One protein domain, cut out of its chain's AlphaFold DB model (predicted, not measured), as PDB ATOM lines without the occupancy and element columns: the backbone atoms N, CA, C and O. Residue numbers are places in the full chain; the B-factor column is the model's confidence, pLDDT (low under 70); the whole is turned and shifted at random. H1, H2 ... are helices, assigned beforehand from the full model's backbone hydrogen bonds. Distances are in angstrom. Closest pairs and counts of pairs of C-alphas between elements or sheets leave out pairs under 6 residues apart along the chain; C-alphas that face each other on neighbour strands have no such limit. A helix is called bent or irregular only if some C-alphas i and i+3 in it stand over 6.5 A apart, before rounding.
ATOM      1  N   GLU A   2     252.227 235.512 185.575       78.38
ATOM      2  CA  GLU A   2     252.760 236.352 184.503       78.38
ATOM      3  C   GLU A   2     253.018 237.794 184.979       78.38
ATOM      4  O   GLU A   2     252.205 238.369 185.702       78.38
ATOM      5  N   GLY A   3     254.198 238.326 184.652       88.12
ATOM      6  CA  GLY A   3     254.650 239.651 185.083       88.12
ATOM      7  C   GLY A   3     255.202 239.749 186.512       88.12
ATOM      8  O   GLY A   3     255.684 240.816 186.879       88.12
ATOM      9  N   ASN A   4     255.186 238.681 187.324       93.44
ATOM     10  CA  ASN A   4     255.756 238.721 188.676       93.44
ATOM     11  C   ASN A   4     257.297 238.575 188.641       93.44
ATOM     12  O   ASN A   4     257.791 237.501 188.276       93.44
ATOM     13  N   PRO A   5     258.072 239.586 189.092       94.75
ATOM     14  CA  PRO A   5     259.535 239.535 189.083       94.75
ATOM     15  C   PRO A   5     260.127 238.367 189.874       94.75
ATOM     16  O   PRO A   5     261.152 237.823 189.481       94.75
ATOM     17  N   VAL A   6     259.484 237.942 190.965       95.38
ATOM     18  CA  VAL A   6     259.975 236.837 191.803       95.38
ATOM     19  C   VAL A   6     260.012 235.531 191.005       95.38
ATOM     20  O   VAL A   6     260.993 234.795 191.069       95.38
ATOM     21  N   PHE A   7     258.978 235.270 190.203       95.75
ATOM     22  CA  PHE A   7     258.909 234.065 189.376       95.75
ATOM     23  C   PHE A   7     259.776 234.157 188.122       95.75
ATOM     24  O   PHE A   7     260.414 233.171 187.768       95.75
ATOM     25  N   ILE A   8     259.906 235.347 187.523       96.62
ATOM     26  CA  ILE A   8     260.887 235.593 186.451       96.62
ATOM     27  C   ILE A   8     262.305 235.251 186.941       96.62
ATOM     28  O   ILE A   8     263.070 234.583 186.249       96.62
ATOM     29  N   TYR A   9     262.654 235.664 188.161       97.31
ATOM     30  CA  TYR A   9     263.963 235.372 188.742       97.31
ATOM     31  C   TYR A   9     264.118 233.892 189.099       97.31
ATOM     32  O   TYR A   9     265.190 233.330 188.893       97.31
ATOM     33  N   HIS A  10     263.069 233.236 189.593       97.25
ATOM     34  CA  HIS A  10     263.099 231.788 189.792       97.25
ATOM     35  C   HIS A  10     263.377 231.038 188.489       97.25
ATOM     36  O   HIS A  10     264.256 230.189 188.475       97.25
ATOM     37  N   GLN A  11     262.698 231.382 187.396       95.56
ATOM     38  CA  GLN A  11     262.926 230.754 186.092       95.56
ATOM     39  C   GLN A  11     264.356 230.979 185.574       95.56
ATOM     40  O   GLN A  11     264.919 230.103 184.925       95.56
ATOM     41  N   ALA A  12     264.955 232.136 185.869       96.25
ATOM     42  CA  ALA A  12     266.312 232.461 185.435       96.25
ATOM     43  C   ALA A  12     267.416 231.824 186.301       96.25
ATOM     44  O   ALA A  12     268.476 231.483 185.779       96.25
ATOM     45  N   PHE A  13     267.204 231.708 187.618       97.31
ATOM     46  CA  PHE A  13     268.277 231.407 188.576       97.31
ATOM     47  C   PHE A  13     268.058 230.154 189.425       97.31
ATOM     48  O   PHE A  13     269.019 229.674 190.025       97.31
ATOM     49  N   ASN A  14     266.834 229.625 189.512       97.12
ATOM     50  CA  ASN A  14     266.572 228.373 190.215       97.12
ATOM     51  C   ASN A  14     266.754 227.188 189.255       97.12
ATOM     52  O   ASN A  14     265.966 227.055 188.320       97.12
ATOM     53  N   PRO A  15     267.763 226.319 189.460       96.12
ATOM     54  CA  PRO A  15     267.990 225.178 188.575       96.12
ATOM     55  C   PRO A  15     266.925 224.082 188.718       96.12
ATOM     56  O   PRO A  15     266.807 223.237 187.832       96.12
ATOM     57  N   ASP A  16     266.157 224.069 189.814       97.06
ATOM     58  CA  ASP A  16     265.093 223.089 190.024       97.06
ATOM     59  C   ASP A  16     263.784 223.552 189.365       97.06
ATOM     60  O   ASP A  16     262.947 224.233 189.965       97.06
ATOM     61  N   ALA A  17     263.602 223.164 188.103       94.94
ATOM     62  CA  ALA A  17     262.401 223.487 187.337       94.94
ATOM     63  C   ALA A  17     261.117 222.881 187.936       94.94
ATOM     64  O   ALA A  17     260.041 223.464 187.782       94.94
ATOM     65  N   ALA A  18     261.211 221.738 188.625       97.00
ATOM     66  CA  ALA A  18     260.057 221.108 189.259       97.00
ATOM     67  C   ALA A  18     259.608 221.910 190.487       97.00
ATOM     68  O   ALA A  18     258.413 222.159 190.654       97.00
ATOM     69  N   GLU A  19     260.557 222.391 191.298       95.75
ATOM     70  CA  GLU A  19     260.264 223.294 192.416       95.75
ATOM     71  C   GLU A  19     259.622 224.600 191.929       95.75
ATOM     72  O   GLU A  19     258.653 225.071 192.524       95.75
ATOM     73  N   VAL A  20     260.121 225.183 190.834       96.19
ATOM     74  CA  VAL A  20     259.533 226.409 190.270       96.19
ATOM     75  C   VAL A  20     258.092 226.169 189.811       96.19
ATOM     76  O   VAL A  20     257.215 226.962 190.152       96.19
ATOM     77  N   ALA A  21     257.823 225.069 189.104       95.62
ATOM     78  CA  ALA A  21     256.474 224.726 188.656       95.62
ATOM     79  C   ALA A  21     255.499 224.497 189.829       95.62
ATOM     80  O   ALA A  21     254.367 224.989 189.784       95.62
ATOM     81  N   ASP A  22     255.937 223.817 190.895       96.56
ATOM     82  CA  ASP A  22     255.150 223.638 192.126       96.56
ATOM     83  C   ASP A  22     254.813 224.982 192.787       96.56
ATOM     84  O   ASP A  22     253.651 225.255 193.106       96.56
ATOM     85  N   LEU A  23     255.812 225.856 192.945       95.19
ATOM     86  CA  LEU A  23     255.606 227.182 193.523       95.19
ATOM     87  C   LEU A  23     254.631 228.008 192.688       95.19
ATOM     88  O   LEU A  23     253.765 228.669 193.254       95.19
ATOM     89  N   GLU A  24     254.735 227.968 191.358       94.56
ATOM     90  CA  GLU A  24     253.804 228.677 190.483       94.56
ATOM     91  C   GLU A  24     252.366 228.173 190.642       94.56
ATOM     92  O   GLU A  24     251.437 228.983 190.709       94.56
ATOM     93  N   ALA A  25     252.171 226.852 190.701       95.56
ATOM     94  CA  ALA A  25     250.856 226.245 190.884       95.56
ATOM     95  C   ALA A  25     250.247 226.653 192.234       95.56
ATOM     96  O   ALA A  25     249.170 227.253 192.271       95.56
ATOM     97  N   ARG A  26     250.982 226.450 193.336       95.44
ATOM     98  CA  ARG A  26     250.525 226.829 194.682       95.44
ATOM     99  C   ARG A  26     250.285 228.331 194.816       95.44
ATOM    100  O   ARG A  26     249.387 228.733 195.553       95.44
ATOM    101  N   TYR A  27     251.047 229.164 194.107       94.25
ATOM    102  CA  TYR A  27     250.877 230.619 194.134       94.25
ATOM    103  C   TYR A  27     249.615 231.066 193.398       94.25
ATOM    104  O   TYR A  27     248.897 231.928 193.902       94.25
ATOM    105  N   ARG A  28     249.288 230.454 192.248       92.56
ATOM    106  CA  ARG A  28     248.007 230.699 191.551       92.56
ATOM    107  C   ARG A  28     246.809 230.301 192.414       92.56
ATOM    108  O   ARG A  28     245.784 230.970 192.366       92.56
ATOM    109  N   GLU A  29     246.955 229.246 193.210       94.50
ATOM    110  CA  GLU A  29     245.916 228.748 194.118       94.50
ATOM    111  C   GLU A  29     245.845 229.498 195.462       94.50
ATOM    112  O   GLU A  29     244.978 229.196 196.279       94.50
ATOM    113  N   GLY A  30     246.751 230.448 195.728       92.12
ATOM    114  CA  GLY A  30     246.816 231.162 197.011       92.12
ATOM    115  C   GLY A  30     247.252 230.291 198.198       92.12
ATOM    116  O   GLY A  30     247.005 230.646 199.348       92.12
ATOM    117  N   LYS A  31     247.897 229.148 197.936       93.12
ATOM    118  CA  LYS A  31     248.326 228.152 198.937       93.12
ATOM    119  C   LYS A  31     249.781 228.302 199.387       93.12
ATOM    120  O   LYS A  31     250.254 227.513 200.200       93.12
ATOM    121  N   VAL A  32     250.507 229.283 198.855       92.94
ATOM    122  CA  VAL A  32     251.883 229.599 199.257       92.94
ATOM    123  C   VAL A  32     252.045 231.104 199.431       92.94
ATOM    124  O   VAL A  32     251.548 231.891 198.628       92.94
ATOM    125  N   GLY A  33     252.730 231.502 200.502       92.25
ATOM    126  CA  GLY A  33     253.004 232.904 200.801       92.25
ATOM    127  C   GLY A  33     254.319 233.397 200.198       92.25
ATOM    128  O   GLY A  33     255.272 232.636 200.016       92.25
ATOM    129  N   ASP A  34     254.404 234.710 199.987       92.88
ATOM    130  CA  ASP A  34     255.577 235.404 199.438       92.88
ATOM    131  C   ASP A  34     256.885 235.113 200.193       92.88
ATOM    132  O   ASP A  34     257.957 235.098 199.589       92.88
ATOM    133  N   VAL A  35     256.815 234.881 201.508       95.94
ATOM    134  CA  VAL A  35     257.989 234.574 202.341       95.94
ATOM    135  C   VAL A  35     258.637 233.256 201.915       95.94
ATOM    136  O   VAL A  35     259.856 233.192 201.773       95.94
ATOM    137  N   GLU A  36     257.843 232.210 201.674       95.81
ATOM    138  CA  GLU A  36     258.372 230.910 201.249       95.81
ATOM    139  C   GLU A  36     259.020 231.013 199.867       95.81
ATOM    140  O   GLU A  36     260.163 230.582 199.691       95.81
ATOM    141  N   VAL A  37     258.315 231.636 198.915       95.75
ATOM    142  CA  VAL A  37     258.795 231.825 197.540       95.75
ATOM    143  C   VAL A  37     260.117 232.600 197.554       95.75
ATOM    144  O   VAL A  37     261.126 232.131 197.032       95.75
ATOM    145  N   LYS A  38     260.173 233.743 198.249       97.00
ATOM    146  CA  LYS A  38     261.389 234.567 198.329       97.00
ATOM    147  C   LYS A  38     262.541 233.859 199.036       97.00
ATOM    148  O   LYS A  38     263.684 234.027 198.621       97.00
ATOM    149  N   ASN A  39     262.275 233.040 200.052       98.06
ATOM    150  CA  ASN A  39     263.317 232.251 200.714       98.06
ATOM    151  C   ASN A  39     263.917 231.195 199.778       98.06
ATOM    152  O   ASN A  39     265.137 231.014 199.757       98.06
ATOM    153  N   LYS A  40     263.084 230.509 198.984       97.06
ATOM    154  CA  LYS A  40     263.559 229.573 197.954       97.06
ATOM    155  C   LYS A  40     264.365 230.310 196.881       97.06
ATOM    156  O   LYS A  40     265.474 229.881 196.569       97.06
ATOM    157  N   LEU A  41     263.890 231.469 196.419       97.75
ATOM    158  CA  LEU A  41     264.629 232.298 195.465       97.75
ATOM    159  C   LEU A  41     265.988 232.744 196.014       97.75
ATOM    160  O   LEU A  41     267.000 232.645 195.326       97.75
ATOM    161  N   ALA A  42     266.030 233.216 197.260       98.25
ATOM    162  CA  ALA A  42     267.257 233.688 197.890       98.25
ATOM    163  C   ALA A  42     268.313 232.579 197.986       98.25
ATOM    164  O   ALA A  42     269.501 232.848 197.803       98.25
ATOM    165  N   ARG A  43     267.900 231.328 198.233       98.25
ATOM    166  CA  ARG A  43     268.814 230.177 198.203       98.25
ATOM    167  C   ARG A  43     269.381 229.944 196.808       98.25
ATOM    168  O   ARG A  43     270.600 229.857 196.677       98.25
ATOM    169  N   ALA A  44     268.527 229.912 195.787       97.75
ATOM    170  CA  ALA A  44     268.954 229.747 194.399       97.75
ATOM    171  C   ALA A  44     269.929 230.856 193.959       97.75
ATOM    172  O   ALA A  44     271.013 230.572 193.453       97.75
ATOM    173  N   LEU A  45     269.594 232.119 194.241       98.38
ATOM    174  CA  LEU A  45     270.447 233.267 193.923       98.38
ATOM    175  C   LEU A  45     271.795 233.204 194.639       98.38
ATOM    176  O   LEU A  45     272.824 233.462 194.021       98.38
ATOM    177  N   ASN A  46     271.818 232.868 195.930       98.44
ATOM    178  CA  ASN A  46     273.081 232.776 196.658       98.44
ATOM    179  C   ASN A  46     273.952 231.630 196.144       98.44
ATOM    180  O   ASN A  46     275.142 231.851 195.953       98.44
ATOM    181  N   ALA A  47     273.371 230.467 195.841       98.00
ATOM    182  CA  ALA A  47     274.107 229.362 195.232       98.00
ATOM    183  C   ALA A  47     274.688 229.748 193.859       98.00
ATOM    184  O   ALA A  47     275.845 229.454 193.572       98.00
ATOM    185  N   HIS A  48     273.917 230.466 193.035       97.38
ATOM    186  CA  HIS A  48     274.374 230.959 191.736       97.38
ATOM    187  C   HIS A  48     275.493 232.011 191.856       97.38
ATOM    188  O   HIS A  48     276.461 231.991 191.098       97.38
ATOM    189  N   LEU A  49     275.379 232.935 192.816       98.19
ATOM    190  CA  LEU A  49     276.343 234.021 193.019       98.19
ATOM    191  C   LEU A  49     277.615 233.581 193.749       98.19
ATOM    192  O   LEU A  49     278.631 234.266 193.637       98.19
ATOM    193  N   GLU A  50     277.581 232.476 194.490       98.38
ATOM    194  CA  GLU A  50     278.715 231.979 195.273       98.38
ATOM    195  C   GLU A  50     280.010 231.823 194.456       98.38
ATOM    196  O   GLU A  50     281.000 232.472 194.804       98.38
ATOM    197  N   PRO A  51     280.043 231.089 193.324       98.19
ATOM    198  CA  PRO A  51     281.266 230.970 192.528       98.19
ATOM    199  C   PRO A  51     281.772 232.322 191.996       98.19
ATOM    200  O   PRO A  51     282.980 232.545 191.915       98.19
ATOM    201  N   ILE A  52     280.870 233.261 191.684       98.38
ATOM    202  CA  ILE A  52     281.234 234.612 191.227       98.38
ATOM    203  C   ILE A  52     281.882 235.405 192.369       98.38
ATOM    204  O   ILE A  52     282.892 236.084 192.166       98.38
ATOM    205  N   ARG A  53     281.323 235.316 193.581       98.50
ATOM    206  CA  ARG A  53     281.843 235.983 194.783       98.50
ATOM    207  C   ARG A  53     283.211 235.434 195.177       98.50
ATOM    208  O   ARG A  53     284.108 236.236 195.438       98.50
ATOM    209  N   LEU A  54     283.386 234.113 195.140       98.12
ATOM    210  CA  LEU A  54     284.670 233.455 195.389       98.12
ATOM    211  C   LEU A  54     285.719 233.907 194.374       98.12
ATOM    212  O   LEU A  54     286.768 234.423 194.760       98.12
ATOM    213  N   ARG A  55     285.398 233.850 193.076       97.06
ATOM    214  CA  ARG A  55     286.325 234.294 192.030       97.06
ATOM    215  C   ARG A  55     286.696 235.768 192.170       97.06
ATOM    216  O   ARG A  55     287.849 236.148 191.976       97.06
ATOM    217  N   ARG A  56     285.732 236.621 192.525       96.94
ATOM    218  CA  ARG A  56     285.988 238.039 192.803       96.94
ATOM    219  C   ARG A  56     286.934 238.210 193.993       96.94
ATOM    220  O   ARG A  56     287.829 239.047 193.916       96.94
ATOM    221  N   ALA A  57     286.743 237.453 195.070       96.75
ATOM    222  CA  ALA A  57     287.608 237.510 196.245       96.75
ATOM    223  C   ALA A  57     289.049 237.086 195.912       96.75
ATOM    224  O   ALA A  57     289.979 237.805 196.268       96.75
ATOM    225  N   GLU A  58     289.234 236.002 195.151       95.69
ATOM    226  CA  GLU A  58     290.551 235.550 194.673       95.69
ATOM    227  C   GLU A  58     291.288 236.633 193.874       95.69
ATOM    228  O   GLU A  58     292.473 236.878 194.099       95.69
ATOM    229  N   LEU A  59     290.588 237.303 192.951       95.56
ATOM    230  CA  LEU A  59     291.169 238.359 192.119       95.56
ATOM    231  C   LEU A  59     291.546 239.602 192.936       95.56
ATOM    232  O   LEU A  59     292.555 240.241 192.649       95.56
ATOM    233  N   LEU A  60     290.748 239.952 193.948       94.06
ATOM    234  CA  LEU A  60     291.033 241.090 194.827       94.06
ATOM    235  C   LEU A  60     292.166 240.806 195.818       94.06
ATOM    236  O   LEU A  60     292.862 241.737 196.214       94.06
ATOM    237  N   ALA A  61     292.370 239.541 196.189       96.25
ATOM    238  CA  ALA A  61     293.465 239.117 197.056       96.25
ATOM    239  C   ALA A  61     294.848 239.213 196.383       96.25
ATOM    240  O   ALA A  61     295.862 239.100 197.067       96.25
ATOM    241  N   GLN A  62     294.904 239.435 195.064       95.56
ATOM    242  CA  GLN A  62     296.142 239.571 194.294       95.56
ATOM    243  C   GLN A  62     296.254 240.984 193.698       95.56
ATOM    244  O   GLN A  62     295.829 241.224 192.561       95.56
TER     245      GLN A  62
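Overview. This is residues 2 to 62 of the 97 residues of the protein "Tryptophan--tRNA ligase" of Acidobacteria bacterium (UniProt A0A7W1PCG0). A short helical hairpin, H1 and H2, and the first arm of a long bent helix, H3a, lie side by side with their centres in a triangle, H3a packing on H1; from this small body residues 50 to 62, with the second arm H3b, stick out as a long free arm. That arm makes much of the length: the C-alphas span 51 by 19 by 19 A, while the body without it spans 31 by 19 by 18 A. The printed part has 61 residues with three named helices, H1, H2 and H3 in that order, and no named strand; the class is all helix. The whole is loose, with a radius of gyration of the C-alphas of 14.5 A.

Along the chain. The printed part begins at Glu 2, and H1 follows as residues 5 to 13, from C-alpha 5 at (259.535, 239.535, 189.083), 11.9 A from first to last C-alpha. H2 is residues 17 to 28, 16.6 A long between its end C-alphas. H3 is residues 34 to 60, assigned as one helix by its hydrogen bonds, but it is bent: C-alphas 48 and 51 are 6.9 A apart. Its arm H3a is residues 34 to 48, 20.8 A long, and its arm H3b is residues 51 to 60, 14.3 A long; residues 49 and 50 belong to neither. H3b ends with C-alpha 60 at (291.033, 241.090, 194.827).

Arrangement. H1 and H2 form a helical hairpin. They touch, the closest C-alphas being those of His 10 and Val 20, 6.5 A apart, at a shallow tilt of 11 degrees, opposite ways. H1 also touches H3a, with the closest C-alphas, those of His 10 and Leu 41, 5.9 A apart. These two run the same way at a shallow tilt of 31 degrees. H2 and H3a are close but not clearly touching: their closest C-alphas, those of Leu 23 and Val 37, are 6.9 A apart. They run opposite ways at a shallow tilt of 20 degrees. At the bend H3a and H3b stand at a steep tilt of 50 degrees. H3b is apart from H1 and from H2. In H1, H2, H3a and H3b every backbone O i to N i+4 pair is within hydrogen-bond range.

Size, cuts and confidence. The two C-alphas farthest apart are those of Glu 29 and Gln 62, at 51.4 A. Residues 50 to 62, of which 50 to 60 belong to the bent helix H3, stand free; the other 48 residues have a radius of gyration of 9.9 A. The links H1 to H2 and H2 to H3 are both tight, with 3 and 5 residues between the helices. The printed part has no cut. The mean pLDDT of the printed part is 95.7, and no printed residue is under 70.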